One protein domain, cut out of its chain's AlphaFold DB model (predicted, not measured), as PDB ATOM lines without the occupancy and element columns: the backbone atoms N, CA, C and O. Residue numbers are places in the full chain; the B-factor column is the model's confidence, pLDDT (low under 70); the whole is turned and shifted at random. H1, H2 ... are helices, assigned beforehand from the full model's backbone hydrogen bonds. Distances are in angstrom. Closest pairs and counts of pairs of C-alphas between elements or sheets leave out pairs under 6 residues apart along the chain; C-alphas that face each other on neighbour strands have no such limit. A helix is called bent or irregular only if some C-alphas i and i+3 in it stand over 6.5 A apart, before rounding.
ATOM      1  N   PRO A  26      60.891  44.151 -21.510       79.25
ATOM      2  CA  PRO A  26      61.410  42.782 -21.521       79.25
ATOM      3  C   PRO A  26      61.778  42.243 -20.127       79.25
ATOM      4  O   PRO A  26      61.751  41.028 -19.935       79.25
ATOM      5  N   GLU A  27      62.089  43.098 -19.148       77.88
ATOM      6  CA  GLU A  27      62.292  42.666 -17.756       77.88
ATOM      7  C   GLU A  27      60.958  42.445 -17.031       77.88
ATOM      8  O   GLU A  27      60.807  41.459 -16.307       77.88
ATOM      9  N   VAL A  28      59.952  43.284 -17.298       66.25
ATOM     10  CA  VAL A  28      58.600  43.139 -16.727       66.25
ATOM     11  C   VAL A  28      57.860  41.935 -17.333       66.25
ATOM     12  O   VAL A  28      57.141  41.229 -16.632       66.25
ATOM     13  N   LEU A  29      58.086  41.632 -18.614       70.31
ATOM     14  CA  LEU A  29      57.496  40.481 -19.308       70.31
ATOM     15  C   LEU A  29      58.150  39.142 -18.932       70.31
ATOM     16  O   LEU A  29      57.534  38.096 -19.131       70.31
ATOM     17  N   LYS A  30      59.365  39.143 -18.362       81.44
ATOM     18  CA  LYS A  30      60.022  37.917 -17.868       81.44
ATOM     19  C   LYS A  30      59.405  37.375 -16.580       81.44
ATOM     20  O   LYS A  30      59.558  36.190 -16.303       81.44
ATOM     21  N   SER A  31      58.695  38.204 -15.813       82.31
ATOM     22  CA  SER A  31      57.940  37.756 -14.641       82.31
ATOM     23  C   SER A  31      56.483  38.177 -14.782       82.31
ATOM     24  O   SER A  31      56.049  39.218 -14.296       82.31
ATOM     25  N   TRP A  32      55.712  37.337 -15.476       77.75
ATOM     26  CA  TRP A  32      54.266  37.509 -15.650       77.75
ATOM     27  C   TRP A  32      53.544  37.772 -14.313       77.75
ATOM     28  O   TRP A  32      52.611  38.571 -14.247       77.75
ATOM     29  N   ASP A  33      54.063  37.192 -13.231       80.50
ATOM     30  CA  ASP A  33      53.560  37.369 -11.871       80.50
ATOM     31  C   ASP A  33      53.790  38.786 -11.304       80.50
ATOM     32  O   ASP A  33      52.905  39.367 -10.671       80.50
ATOM     33  N   SER A  34      54.929  39.424 -11.607       79.69
ATOM     34  CA  SER A  34      55.233  40.778 -11.111       79.69
ATOM     35  C   SER A  34      54.359  41.856 -11.750       79.69
ATOM     36  O   SER A  34      54.094  42.883 -11.122       79.69
ATOM     37  N   CYS A  35      53.881  41.648 -12.983       76.94
ATOM     38  CA  CYS A  35      52.897  42.556 -13.580       76.94
ATOM     39  C   CYS A  35      51.512  42.358 -12.948       76.94
ATOM     40  O   CYS A  35      50.822  43.346 -12.705       76.94
ATOM     41  N   MET A  36      51.117  41.139 -12.558       79.06
ATOM     42  CA  MET A  36      49.834  40.930 -11.865       79.06
ATOM     43  C   MET A  36      49.770  41.533 -10.455       79.06
ATOM     44  O   MET A  36      48.679  41.891 -10.007       79.06
ATOM     45  N   ALA A  37      50.906  41.733  -9.785       84.88
ATOM     46  CA  ALA A  37      50.948  42.355  -8.460       84.88
ATOM     47  C   ALA A  37      50.510  43.840  -8.449       84.88
ATOM     48  O   ALA A  37      50.147  44.375  -7.400       84.88
ATOM     49  N   LYS A  38      50.512  44.526  -9.602       82.25
ATOM     50  CA  LYS A  38      50.092  45.931  -9.722       82.25
ATOM     51  C   LYS A  38      48.696  46.033 -10.334       82.25
ATOM     52  O   LYS A  38      48.464  45.671 -11.484       82.25
ATOM     53  N   SER A  39      47.767  46.625  -9.584       82.25
ATOM     54  CA  SER A  39      46.351  46.786  -9.960       82.25
ATOM     55  C   SER A  39      46.117  47.499 -11.301       82.25
ATOM     56  O   SER A  39      45.107  47.261 -11.959       82.25
ATOM     57  N   TRP A  40      47.062  48.326 -11.745       84.12
ATOM     58  CA  TRP A  40      47.023  49.054 -13.013       84.12
ATOM     59  C   TRP A  40      47.502  48.228 -14.220       84.12
ATOM     60  O   TRP A  40      47.128  48.543 -15.346       84.12
ATOM     61  N   CYS A  41      48.230  47.126 -14.007       82.88
ATOM     62  CA  CYS A  41      48.616  46.168 -15.059       82.88
ATOM     63  C   CYS A  41      47.470  45.178 -15.383       82.88
ATOM     64  O   CYS A  41      47.444  44.571 -16.454       82.88
ATOM     65  N   LYS A  42      46.496  45.012 -14.472       86.06
ATOM     66  CA  LYS A  42      45.445  43.982 -14.563       86.06
ATOM     67  C   LYS A  42      44.449  44.231 -15.697       86.06
ATOM     68  O   LYS A  42      44.132  43.324 -16.463       86.06
ATOM     69  N   TYR A  43      43.960  45.461 -15.818       93.44
ATOM     70  CA  TYR A  43      42.960  45.819 -16.823       93.44
ATOM     71  C   TYR A  43      43.458  45.724 -18.276       93.44
ATOM     72  O   TYR A  43      42.753  45.102 -19.073       93.44
ATOM     73  N   PRO A  44      44.642  46.252 -18.651       90.69
ATOM     74  CA  PRO A  44      45.096  46.186 -20.041       90.69
ATOM     75  C   PRO A  44      45.379  44.753 -20.506       90.69
ATOM     76  O   PRO A  44      45.058  44.415 -21.643       90.69
ATOM     77  N   ILE A  45      45.905  43.882 -19.637       91.62
ATOM     78  CA  ILE A  45      46.158  42.477 -19.989       91.62
ATOM     79  C   ILE A  45      44.853  41.710 -20.184       91.62
ATOM     80  O   ILE A  45      44.702  41.015 -21.187       91.62
ATOM     81  N   ILE A  46      43.884  41.866 -19.275       91.12
ATOM     82  CA  ILE A  46      42.577  41.214 -19.425       91.12
ATOM     83  C   ILE A  46      41.889  41.710 -20.703       91.12
ATOM     84  O   ILE A  46      41.381  40.895 -21.471       91.12
ATOM     85  N   ALA A  47      41.933  43.018 -20.987       95.50
ATOM     86  CA  ALA A  47      41.380  43.579 -22.217       95.50
ATOM     87  C   ALA A  47      42.058  43.001 -23.473       95.50
ATOM     88  O   ALA A  47      41.368  42.567 -24.396       95.50
ATOM     89  N   ALA A  48      43.393  42.914 -23.489       94.56
ATOM     90  CA  ALA A  48      44.144  42.328 -24.598       94.56
ATOM     91  C   ALA A  48      43.827  40.835 -24.794       94.56
ATOM     92  O   ALA A  48      43.649  40.391 -25.928       94.56
ATOM     93  N   CYS A  49      43.688  40.064 -23.711       94.31
ATOM     94  CA  CYS A  49      43.305  38.653 -23.777       94.31
ATOM     95  C   CYS A  49      41.868  38.460 -24.279       94.31
ATOM     96  O   CYS A  49      41.629  37.562 -25.084       94.31
ATOM     97  N   VAL A  50      40.917  39.298 -23.854       97.19
ATOM     98  CA  VAL A  50      39.519  39.211 -24.308       97.19
ATOM     99  C   VAL A  50      39.409  39.584 -25.785       97.19
ATOM    100  O   VAL A  50      38.820  38.824 -26.551       97.19
ATOM    101  N   VAL A  51      40.019  40.695 -26.213       97.62
ATOM    102  CA  VAL A  51      39.993  41.138 -27.619       97.62
ATOM    103  C   VAL A  51      40.762  40.160 -28.512       97.62
ATOM    104  O   VAL A  51      40.237  39.718 -29.535       97.62
ATOM    105  N   GLY A  52      41.967  39.751 -28.105       97.25
ATOM    106  CA  GLY A  52      42.765  38.759 -28.827       97.25
ATOM    107  C   GLY A  52      42.067  37.400 -28.921       97.25
ATOM    108  O   GLY A  52      42.028  36.793 -29.992       97.25
ATOM    109  N   GLY A  53      41.433  36.953 -27.833       97.81
ATOM    110  CA  GLY A  53      40.635  35.729 -27.797       97.81
ATOM    111  C   GLY A  53      39.426  35.788 -28.731       97.81
ATOM    112  O   GLY A  53      39.194  34.844 -29.486       97.81
ATOM    113  N   LEU A  54      38.694  36.908 -28.759       97.81
ATOM    114  CA  LEU A  54      37.543  37.094 -29.649       97.81
ATOM    115  C   LEU A  54      37.950  37.042 -31.127       97.81
ATOM    116  O   LEU A  54      37.269  36.398 -31.926       97.81
ATOM    117  N   VAL A  55      39.083  37.653 -31.488       97.38
ATOM    118  CA  VAL A  55      39.615  37.623 -32.861       97.38
ATOM    119  C   VAL A  55      40.044  36.209 -33.259       97.38
ATOM    120  O   VAL A  55      39.707  35.755 -34.358       97.38
ATOM    121  N   LEU A  56      40.727  35.475 -32.372       97.19
ATOM    122  CA  LEU A  56      41.131  34.090 -32.634       97.19
ATOM    123  C   LEU A  56      39.930  33.150 -32.749       97.19
ATOM    124  O   LEU A  56      39.881  32.352 -33.685       97.19
ATOM    125  N   ILE A  57      38.936  33.265 -31.865       97.44
ATOM    126  CA  ILE A  57      37.708  32.458 -31.919       97.44
ATOM    127  C   ILE A  57      36.916  32.777 -33.188       97.44
ATOM    128  O   ILE A  57      36.474  31.858 -33.878       97.44
ATOM    129  N   CYS A  58      36.784  34.054 -33.553       97.50
ATOM    130  CA  CYS A  58      36.084  34.463 -34.770       97.50
ATOM    131  C   CYS A  58      36.795  33.937 -36.028       97.50
ATOM    132  O   CYS A  58      36.158  33.367 -36.917       97.50
ATOM    133  N   THR A  59      38.129  34.021 -36.063       96.25
ATOM    134  CA  THR A  59      38.946  33.490 -37.164       96.25
ATOM    135  C   THR A  59      38.864  31.968 -37.233       96.25
ATOM    136  O   THR A  59      38.646  31.417 -38.309       96.25
ATOM    137  N   ALA A  60      38.968  31.266 -36.102       96.06
ATOM    138  CA  ALA A  60      38.855  29.812 -36.038       96.06
ATOM    139  C   ALA A  60      37.460  29.333 -36.455       96.06
ATOM    140  O   ALA A  60      37.348  28.381 -37.225       96.06
ATOM    141  N   TRP A  61      36.398  30.016 -36.022       97.00
ATOM    142  CA  TRP A  61      35.021  29.715 -36.414       97.00
ATOM    143  C   TRP A  61      34.774  29.987 -37.900       97.00
ATOM    144  O   TRP A  61      34.142  29.182 -38.594       97.00
ATOM    145  N   CYS A  62      35.321  31.089 -38.419       95.00
ATOM    146  CA  CYS A  62      35.290  31.411 -39.840       95.00
ATOM    147  C   CYS A  62      36.044  30.350 -40.653       95.00
ATOM    148  O   CYS A  62      35.498  29.818 -41.617       95.00
ATOM    149  N   CYS A  63      37.243  29.949 -40.223       93.88
ATOM    150  CA  CYS A  63      38.016  28.865 -40.824       93.88
ATOM    151  C   CYS A  63      37.285  27.525 -40.732       93.88
ATOM    152  O   CYS A  63      37.241  26.798 -41.719       93.88
ATOM    153  N   TYR A  64      36.648  27.202 -39.608       95.62
ATOM    154  CA  TYR A  64      35.850  25.989 -39.455       95.62
ATOM    155  C   TYR A  64      34.694  25.983 -40.459       95.62
ATOM    156  O   TYR A  64      34.560  25.048 -41.249       95.62
ATOM    157  N   ARG A  65      33.906  27.060 -40.547       94.06
ATOM    158  CA  ARG A  65      32.809  27.137 -41.523       94.06
ATOM    159  C   ARG A  65      33.298  27.171 -42.969       94.06
ATOM    160  O   ARG A  65      32.729  26.465 -43.800       94.06
ATOM    161  N   CYS A  66      34.349  27.919 -43.281       90.25
ATOM    162  CA  CYS A  66      34.880  28.039 -44.638       90.25
ATOM    163  C   CYS A  66      35.589  26.757 -45.099       90.25
ATOM    164  O   CYS A  66      35.286  26.248 -46.181       90.25
ATOM    165  N   CYS A  67      36.471  26.175 -44.285       84.88
ATOM    166  CA  CYS A  67      37.229  24.970 -44.628       84.88
ATOM    167  C   CYS A  67      36.367  23.703 -44.564       84.88
ATOM    168  O   CYS A  67      36.459  22.870 -45.471       84.88
ATOM    169  N   CYS A  68      35.478  23.557 -43.574       79.88
ATOM    170  CA  CYS A  68      34.603  22.382 -43.499       79.88
ATOM    171  C   CYS A  68      33.495  22.410 -44.563       79.88
ATOM    172  O   CYS A  68      33.101  21.344 -45.041       79.88
ATOM    173  N   ARG A  69      33.025  23.589 -45.006       77.94
ATOM    174  CA  ARG A  69      32.052  23.675 -46.115       77.94
ATOM    175  C   ARG A  69      32.705  23.592 -47.496       77.94
ATOM    176  O   ARG A  69      32.160  22.910 -48.364       77.94
ATOM    177  N   ARG A  70      33.885  24.189 -47.725       68.44
ATOM    178  CA  ARG A  70      34.562  24.095 -49.039       68.44
ATOM    179  C   ARG A  70      35.109  22.699 -49.337       68.44
ATOM    180  O   ARG A  70      35.049  22.268 -50.488       68.44
ATOM    181  N   ARG A  71      35.549  21.931 -48.331       63.78
ATOM    182  CA  ARG A  71      36.040  20.557 -48.567       63.78
ATOM    183  C   ARG A  71      34.955  19.556 -48.982       63.78
ATOM    184  O   ARG A  71      35.299  18.518 -49.541       63.78
TER     185      ARG A  71
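Overview. This is residues 26 to 71 of the 496 residues of an uncharacterized protein of Drechslerella stenobrocha 248 (UniProt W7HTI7). One long helix, H3, makes nearly the whole length of this domain, and a small arm of two short helical turns, H1 and then H2, sits at its first end, so that the outline is that of an L with one long limb and one short one. Nothing packs along the long limb: residues 46 to 71, of which 46 to 70 belong to H3, stand free. The printed part has 46 residues with three named helices, in the order H1, H2, H3, and no named strand; the class is all helix. The whole is extended, with a radius of gyration of the C-alphas of 16.4 A, and the C-alphas span 47 by 18 by 12 A along their three main axes.

Arrangement. The printed part begins with H1, residues 26 to 29, and a tight link of 2 residues joins it to H2, residues 32 to 36. H1 and H2 only just touch, with 3 pairs of C-alphas within 8 A, and they touch only at the corner by their link. Their closest C-alphas are those of Val 28 and Cys 35, 6.5 A apart. A second tight link of 2 residues joins H2 to H3, residues 39 to 70. H2 and H3 also only just touch, with 3 pairs of C-alphas within 8 A, and only at the corner by their link; H3 touches H2 with residues 41 to 42 alone. The closest C-alphas of the two are those of Cys 35 and Cys 41, 5.8 A apart. H1 and H3 are apart. In H2 the O i to N i+4 pair is within hydrogen-bond range, in H3 25 of 28 such pairs are, and H1 is too short for one; its one O i to N i+3 pair is not within range.

Along the chain. H1 begins at C-alpha 26, at (61.410, 42.782, -21.521). H2 runs from Trp 32 to Met 36. H3 measures 46.7 A from the C-alpha of Ser 39, at (46.351, 46.786, -9.960), to that of Arg 70, at (34.562, 24.095, -49.039). H3 is neither bent nor irregular, but only just: C-alphas 40 and 43 are 6.4 A apart.

Size, cuts and confidence. The two C-alphas farthest apart in the domain are those of Lys 38 and Arg 71, at 48.5 A. The first and last printed C-alphas, those of Pro 26 and Arg 71, are 43.2 A apart. The printed part has no cut, and both links are tight. The mean pLDDT of the printed part is 87.3, and the model's confidence is under 70 at residue 28 and at residues 70 to 71.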